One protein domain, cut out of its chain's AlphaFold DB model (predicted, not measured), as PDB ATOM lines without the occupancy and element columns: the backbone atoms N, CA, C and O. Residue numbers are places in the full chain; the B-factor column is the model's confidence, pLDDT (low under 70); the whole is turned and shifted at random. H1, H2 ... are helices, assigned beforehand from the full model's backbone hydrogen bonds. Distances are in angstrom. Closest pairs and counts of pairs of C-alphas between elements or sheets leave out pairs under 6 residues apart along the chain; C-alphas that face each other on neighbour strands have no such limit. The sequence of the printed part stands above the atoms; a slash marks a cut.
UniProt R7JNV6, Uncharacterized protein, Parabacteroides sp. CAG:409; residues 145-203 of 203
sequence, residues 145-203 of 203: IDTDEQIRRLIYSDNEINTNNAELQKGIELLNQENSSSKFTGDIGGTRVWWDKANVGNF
ATOM      1  N   ILE A 145     101.007 162.560 122.144       98.12
ATOM      2  CA  ILE A 145     100.519 161.336 122.780       98.12
ATOM      3  C   ILE A 145     100.695 160.191 121.784       98.12
ATOM      4  O   ILE A 145     100.225 160.276 120.649       98.12
ATOM      5  N   ASP A 146     101.336 159.111 122.217       96.50
ATOM      6  CA  ASP A 146     101.410 157.860 121.461       96.50
ATOM      7  C   ASP A 146     100.060 157.123 121.542       96.50
ATOM      8  O   ASP A 146      99.445 157.053 122.606       96.50
ATOM      9  N   THR A 147      99.558 156.634 120.405       96.31
ATOM     10  CA  THR A 147      98.225 156.014 120.315       96.31
ATOM     11  C   THR A 147      98.125 154.714 121.113       96.31
ATOM     12  O   THR A 147      97.074 154.449 121.696       96.31
ATOM     13  N   ASP A 148      99.205 153.937 121.158       92.25
ATOM     14  CA  ASP A 148      99.236 152.621 121.795       92.25
ATOM     15  C   ASP A 148      99.517 152.756 123.292       92.25
ATOM     16  O   ASP A 148      98.887 152.088 124.115       92.25
ATOM     17  N   GLU A 149     100.417 153.672 123.666       93.38
ATOM     18  CA  GLU A 149     100.656 153.987 125.075       93.38
ATOM     19  C   GLU A 149      99.480 154.750 125.686       93.38
ATOM     20  O   GLU A 149      99.222 154.574 126.868       93.38
ATOM     21  N   GLN A 150      98.741 155.541 124.904       96.25
ATOM     22  CA  GLN A 150      97.658 156.439 125.327       96.25
ATOM     23  C   GLN A 150      98.116 157.564 126.279       96.25
ATOM     24  O   GLN A 150      99.289 157.719 126.615       96.25
ATOM     25  N   ILE A 151      97.181 158.400 126.747       97.69
ATOM     26  CA  ILE A 151      97.489 159.568 127.590       97.69
ATOM     27  C   ILE A 151      98.105 159.165 128.941       97.69
ATOM     28  O   ILE A 151      97.566 158.301 129.639       97.69
ATOM     29  N   ARG A 152      99.241 159.776 129.305       98.00
ATOM     30  CA  ARG A 152     100.038 159.463 130.510       98.00
ATOM     31  C   ARG A 152      99.848 160.467 131.644       98.00
ATOM     32  O   ARG A 152     100.038 160.118 132.809       98.00
ATOM     33  N   ARG A 153      99.423 161.691 131.337       98.00
ATOM     34  CA  ARG A 153      99.074 162.724 132.322       98.00
ATOM     35  C   ARG A 153      98.206 163.816 131.705       98.00
ATOM     36  O   ARG A 153      98.090 163.910 130.487       98.00
ATOM     37  N   LEU A 154      97.632 164.653 132.563       97.31
ATOM     38  CA  LEU A 154      97.088 165.947 132.156       97.31
ATOM     39  C   LEU A 154      98.204 166.991 132.193       97.31
ATOM     40  O   LEU A 154      99.095 166.899 133.039       97.31
ATOM     41  N   ILE A 155      98.139 167.957 131.280       96.81
ATOM     42  CA  ILE A 155      99.055 169.103 131.254       96.81
ATOM     43  C   ILE A 155      98.724 170.099 132.367       96.81
ATOM     44  O   ILE A 155      97.619 170.067 132.922       96.81
ATOM     45  N   TYR A 156      99.668 170.973 132.710       97.00
ATOM     46  CA  TYR A 156      99.368 172.067 133.626       97.00
ATOM     47  C   TYR A 156      98.349 173.026 133.001       97.00
ATOM     48  O   TYR A 156      98.233 173.155 131.785       97.00
ATOM     49  N   SER A 157      97.561 173.680 133.854       96.75
ATOM     50  CA  SER A 157      96.525 174.606 133.393       96.75
ATOM     51  C   SER A 157      97.116 175.924 132.890       96.75
ATOM     52  O   SER A 157      98.129 176.394 133.416       96.75
ATOM     53  N   ASP A 158      96.406 176.593 131.983       96.00
ATOM     54  CA  ASP A 158      96.780 177.928 131.498       96.00
ATOM     55  C   ASP A 158      96.890 178.969 132.623       96.00
ATOM     56  O   ASP A 158      97.662 179.921 132.521       96.00
ATOM     57  N   ASN A 159      96.161 178.790 133.729       97.12
ATOM     58  CA  ASN A 159      96.289 179.671 134.889       97.12
ATOM     59  C   ASN A 159      97.704 179.608 135.479       97.12
ATOM     60  O   ASN A 159      98.310 180.655 135.675       97.12
ATOM     61  N   GLU A 160      98.273 178.413 135.671       96.19
ATOM     62  CA  GLU A 160      99.651 178.267 136.174       96.19
ATOM     63  C   GLU A 160     100.667 178.893 135.213       96.19
ATOM     64  O   GLU A 160     101.604 179.566 135.649       96.19
ATOM     65  N   ILE A 161     100.445 178.749 133.902       93.88
ATOM     66  CA  ILE A 161     101.291 179.364 132.868       93.88
ATOM     67  C   ILE A 161     101.293 180.890 132.998       93.88
ATOM     68  O   ILE A 161     102.352 181.504 132.869       93.88
ATOM     69  N   ASN A 162     100.132 181.491 133.266       96.12
ATOM     70  CA  ASN A 162      99.946 182.940 133.262       96.12
ATOM     71  C   ASN A 162     100.252 183.609 134.608       96.12
ATOM     72  O   ASN A 162     100.728 184.743 134.628       96.12
ATOM     73  N   THR A 163      99.979 182.942 135.732       97.69
ATOM     74  CA  THR A 163     100.074 183.553 137.070       97.69
ATOM     75  C   THR A 163     101.223 183.017 137.913       97.69
ATOM     76  O   THR A 163     101.567 183.645 138.911       97.69
ATOM     77  N   ASN A 164     101.824 181.883 137.541       97.56
ATOM     78  CA  ASN A 164     102.835 181.199 138.349       97.56
ATOM     79  C   ASN A 164     103.969 180.587 137.499       97.56
ATOM     80  O   ASN A 164     104.549 179.554 137.838       97.56
ATOM     81  N   ASN A 165     104.297 181.233 136.375       97.50
ATOM     82  CA  ASN A 165     105.180 180.669 135.351       97.50
ATOM     83  C   ASN A 165     106.543 180.210 135.894       97.50
ATOM     84  O   ASN A 165     107.029 179.146 135.522       97.50
ATOM     85  N   ALA A 166     107.148 180.986 136.798       98.12
ATOM     86  CA  ALA A 166     108.451 180.662 137.371       98.12
ATOM     87  C   ALA A 166     108.447 179.335 138.153       98.12
ATOM     88  O   ALA A 166     109.384 178.551 138.019       98.12
ATOM     89  N   GLU A 167     107.400 179.052 138.934       98.06
ATOM     90  CA  GLU A 167     107.287 177.782 139.664       98.06
ATOM     91  C   GLU A 167     106.838 176.644 138.746       98.06
ATOM     92  O   GLU A 167     107.324 175.521 138.878       98.06
ATOM     93  N   LEU A 168     105.993 176.940 137.753       97.56
ATOM     94  CA  LEU A 168     105.640 175.988 136.705       97.56
ATOM     95  C   LEU A 168     106.892 175.453 135.992       97.56
ATOM     96  O   LEU A 168     107.019 174.242 135.826       97.56
ATOM     97  N   GLN A 169     107.836 176.321 135.611       98.25
ATOM     98  CA  GLN A 169     109.071 175.881 134.947       98.25
ATOM     99  C   GLN A 169     109.901 174.938 135.828       98.25
ATOM    100  O   GLN A 169     110.426 173.948 135.322       98.25
ATOM    101  N   LYS A 170     109.957 175.171 137.146       98.25
ATOM    102  CA  LYS A 170     110.610 174.242 138.086       98.25
ATOM    103  C   LYS A 170     109.882 172.897 138.155       98.25
ATOM    104  O   LYS A 170     110.523 171.853 138.206       98.25
ATOM    105  N   GLY A 171     108.547 172.910 138.128       97.88
ATOM    106  CA  GLY A 171     107.736 171.693 138.069       97.88
ATOM    107  C   GLY A 171     107.982 170.883 136.794       97.88
ATOM    108  O   GLY A 171     108.119 169.664 136.856       97.88
ATOM    109  N   ILE A 172     108.110 171.556 135.648       98.19
ATOM    110  CA  ILE A 172     108.452 170.923 134.365       98.19
ATOM    111  C   ILE A 172     109.873 170.352 134.398       98.19
ATOM    112  O   ILE A 172     110.099 169.248 133.903       98.19
ATOM    113  N   GLU A 173     110.829 171.066 134.995       98.31
ATOM    114  CA  GLU A 173     112.191 170.562 135.172       98.31
ATOM    115  C   GLU A 173     112.205 169.272 136.006       98.31
ATOM    116  O   GLU A 173     112.786 168.277 135.572       98.31
ATOM    117  N   LEU A 174     111.500 169.247 137.142       98.25
ATOM    118  CA  LEU A 174     111.373 168.047 137.974       98.25
ATOM    119  C   LEU A 174     110.668 166.904 137.227       98.25
ATOM    120  O   LEU A 174     111.151 165.774 137.236       98.25
ATOM    121  N   LEU A 175     109.571 167.199 136.521       98.38
ATOM    122  CA  LEU A 175     108.863 166.221 135.694       98.38
ATOM    123  C   LEU A 175     109.813 165.561 134.688       98.38
ATOM    124  O   LEU A 175     109.800 164.342 134.541       98.38
ATOM    125  N   ASN A 176     110.664 166.344 134.025       97.75
ATOM    126  CA  ASN A 176     111.624 165.823 133.057       97.75
ATOM    127  C   ASN A 176     112.705 164.952 133.704       97.75
ATOM    128  O   ASN A 176     113.131 163.977 133.090       97.75
ATOM    129  N   GLN A 177     113.134 165.281 134.925       97.50
ATOM    130  CA  GLN A 177     114.103 164.479 135.680       97.50
ATOM    131  C   GLN A 177     113.525 163.123 136.110       97.50
ATOM    132  O   GLN A 177     114.241 162.123 136.134       97.50
ATOM    133  N   GLU A 178     112.234 163.071 136.448       97.19
ATOM    134  CA  GLU A 178     111.575 161.854 136.937       97.19
ATOM    135  C   GLU A 178     110.963 160.981 135.829       97.19
ATOM    136  O   GLU A 178     110.764 159.768 136.027       97.19
ATOM    137  N   ASN A 179     110.666 161.595 134.682       97.38
ATOM    138  CA  ASN A 179     110.099 160.960 133.501       97.38
ATOM    139  C   ASN A 179     111.005 159.838 132.980       97.38
ATOM    140  O   ASN A 179     112.225 159.948 132.904       97.38
ATOM    141  N   SER A 180     110.367 158.743 132.588       96.81
ATOM    142  CA  SER A 180     111.024 157.542 132.070       96.81
ATOM    143  C   SER A 180     110.772 157.308 130.577       96.81
ATOM    144  O   SER A 180     111.306 156.355 130.011       96.81
ATOM    145  N   SER A 181     109.942 158.141 129.936       95.62
ATOM    146  CA  SER A 181     109.635 158.027 128.511       95.62
ATOM    147  C   SER A 181     110.862 158.342 127.659       95.62
ATOM    148  O   SER A 181     111.523 159.359 127.850       95.62
ATOM    149  N   SER A 182     111.124 157.497 126.662       94.06
ATOM    150  CA  SER A 182     112.141 157.748 125.635       94.06
ATOM    151  C   SER A 182     111.631 158.608 124.473       94.06
ATOM    152  O   SER A 182     112.428 159.027 123.636       94.06
ATOM    153  N   LYS A 183     110.315 158.859 124.399       94.88
ATOM    154  CA  LYS A 183     109.652 159.554 123.281       94.88
ATOM    155  C   LYS A 183     109.213 160.975 123.624       94.88
ATOM    156  O   LYS A 183     109.177 161.834 122.749       94.88
ATOM    157  N   PHE A 184     108.845 161.214 124.881       97.19
ATOM    158  CA  PHE A 184     108.148 162.428 125.303       97.19
ATOM    159  C   PHE A 184     108.847 163.085 126.484       97.19
ATOM    160  O   PHE A 184     109.315 162.403 127.391       97.19
ATOM    161  N   THR A 185     108.888 164.414 126.470       96.81
ATOM    162  CA  THR A 185     109.423 165.266 127.534       96.81
ATOM    163  C   THR A 185     108.618 166.563 127.589       96.81
ATOM    164  O   THR A 185     107.941 166.922 126.622       96.81
ATOM    165  N   GLY A 186     108.694 167.278 128.705       97.19
ATOM    166  CA  GLY A 186     107.987 168.531 128.937       97.19
ATOM    167  C   GLY A 186     106.536 168.349 129.378       97.19
ATOM    168  O   GLY A 186     106.063 167.241 129.647       97.19
ATOM    169  N   ASP A 187     105.817 169.466 129.455       97.75
ATOM    170  CA  ASP A 187     104.412 169.506 129.859       97.75
ATOM    171  C   ASP A 187     103.468 169.089 128.720       97.75
ATOM    172  O   ASP A 187     102.740 169.899 128.153       97.75
ATOM    173  N   ILE A 188     103.495 167.805 128.367       98.00
ATOM    174  CA  ILE A 188     102.621 167.214 127.349       98.00
ATOM    175  C   ILE A 188     101.924 165.955 127.870       98.00
ATOM    176  O   ILE A 188     102.305 165.390 128.901       98.00
ATOM    177  N   GLY A 189     100.883 165.514 127.158       97.94
ATOM    178  CA  GLY A 189     100.056 164.374 127.566       97.94
ATOM    179  C   GLY A 189     100.782 163.025 127.547       97.94
ATOM    180  O   GLY A 189     100.376 162.116 128.268       97.94
ATOM    181  N   GLY A 190     101.845 162.887 126.747       97.94
ATOM    182  CA  GLY A 190     102.663 161.675 126.646       97.94
ATOM    183  C   GLY A 190     103.797 161.563 127.672       97.94
ATOM    184  O   GLY A 190     104.382 160.490 127.807       97.94
ATOM    185  N   THR A 191     104.119 162.630 128.412       98.31
ATOM    186  CA  THR A 191     105.174 162.587 129.437       98.31
ATOM    187  C   THR A 191     104.715 161.751 130.629       98.31
ATOM    188  O   THR A 191     103.613 161.947 131.146       98.31
ATOM    189  N   ARG A 192     105.548 160.812 131.083       98.12
ATOM    190  CA  ARG A 192     105.198 159.927 132.197       98.12
ATOM    191  C   ARG A 192     105.473 160.602 133.535       98.12
ATOM    192  O   ARG A 192     106.440 161.343 133.683       98.12
ATOM    193  N   VAL A 193     104.607 160.341 134.509       98.25
ATOM    194  CA  VAL A 193     104.807 160.772 135.903       98.25
ATOM    195  C   VAL A 193     105.806 159.852 136.610       98.25
ATOM    196  O   VAL A 193     106.071 158.754 136.133       98.25
ATOM    197  N   TRP A 194     106.334 160.269 137.763       97.88
ATOM    198  CA  TRP A 194     107.432 159.580 138.460       97.88
ATOM    199  C   TRP A 194     107.253 158.054 138.619       97.88
ATOM    200  O   TRP A 194     108.211 157.301 138.413       97.88
ATOM    201  N   TRP A 195     106.049 157.595 138.980       97.56
ATOM    202  CA  TRP A 195     105.743 156.179 139.218       97.56
ATOM    203  C   TRP A 195     105.411 155.395 137.942       97.56
ATOM    204  O   TRP A 195     105.394 154.166 137.966       97.56
ATOM    205  N   ASP A 196     105.145 156.085 136.834       97.62
ATOM    206  CA  ASP A 196     104.858 155.490 135.533       97.62
ATOM    207  C   ASP A 196     106.192 155.247 134.804       97.62
ATOM    208  O   ASP A 196     106.755 156.129 134.145       97.62
ATOM    209  N   LYS A 197     106.771 154.059 135.009       95.50
ATOM    210  CA  LYS A 197     108.116 153.710 134.532       95.50
ATOM    211  C   LYS A 197     108.066 152.889 133.238       95.50
ATOM    212  O   LYS A 197     107.820 151.695 133.275       95.50
ATOM    213  N   ALA A 198     108.390 153.503 132.097       91.38
ATOM    214  CA  ALA A 198     108.495 152.821 130.798       91.38
ATOM    215  C   ALA A 198     109.693 151.863 130.697       91.38
ATOM    216  O   ALA A 198     109.728 150.989 129.838       91.38
ATOM    217  N   ASN A 199     110.702 152.063 131.543       88.75
ATOM    218  CA  ASN A 199     111.962 151.326 131.522       88.75
ATOM    219  C   ASN A 199     112.017 150.177 132.542       88.75
ATOM    220  O   ASN A 199     113.086 149.601 132.740       88.75
ATOM    221  N   VAL A 200     110.899 149.863 133.205       91.12
ATOM    222  CA  VAL A 200     110.795 148.807 134.218       91.12
ATOM    223  C   VAL A 200     109.538 147.983 133.925       91.12
ATOM    224  O   VAL A 200     108.458 148.548 133.785       91.12
ATOM    225  N   GLY A 201     109.678 146.661 133.794       91.88
ATOM    226  CA  GLY A 201     108.532 145.751 133.653       91.88
ATOM    227  C   GLY A 201     107.734 145.623 134.956       91.88
ATOM    228  O   GLY A 201     108.172 146.103 136.003       91.88
ATOM    229  N   ASN A 202     106.574 144.955 134.939       95.88
ATOM    230  CA  ASN A 202     105.814 144.772 136.182       95.88
ATOM    231  C   ASN A 202     106.508 143.824 137.178       95.88
ATOM    232  O   ASN A 202     106.203 143.915 138.373       95.88
ATOM    233  N   PHE A 203     107.398 142.941 136.702       93.94
ATOM    234  CA  PHE A 203     108.127 141.921 137.466       93.94
ATOM    235  C   PHE A 203     109.594 141.833 137.046       93.94
ATOM    236  O   PHE A 203     109.877 142.063 135.847       93.94
TER     237      PHE A 203
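Overview. This is residues 145 to 203 of the 203 residues of an uncharacterized protein of Parabacteroides sp. CAG:409 (UniProt R7JNV6). This is a long fold of little regular structure: residues 145 to 157 lead to one end, the chain turns there through short H1, and H2 runs back. The loop residues 179 to 203 gather near the end of H2, then trail to the opposite end at Phe 203. The printed part has 59 residues with two named helices, H1 then H2, and no named strand; the class is all helix, with 20 residues in named elements. It is only just compact, close to loose, with a radius of gyration of the C-alphas of 12.3 A and spans of 41 by 22 by 15 A.

Along the chain. H1 is residues 158 to 163, beginning at C-alpha 158 (96.780, 177.928, 131.498). H2 is residues 165 to 178, 19.9 A long, ending at C-alpha 178 (111.575, 161.854, 136.937).

Arrangement. H1 and H2 are close but not clearly touching; their closest C-alphas, of Glu 160 and Leu 168, are 6.4 A apart. They run opposite ways at a steep tilt of 53 degrees. Every O i to N i+4 pair in H1 is within hydrogen-bond range, and 9 of 10 in H2.

Size, cuts and confidence. The C-alphas farthest apart, of Thr 163 and Phe 203, are 42.4 A apart. The H1 to H2 link is tight, the printed part has no cut, and no printed residue is under 70 in pLDDT.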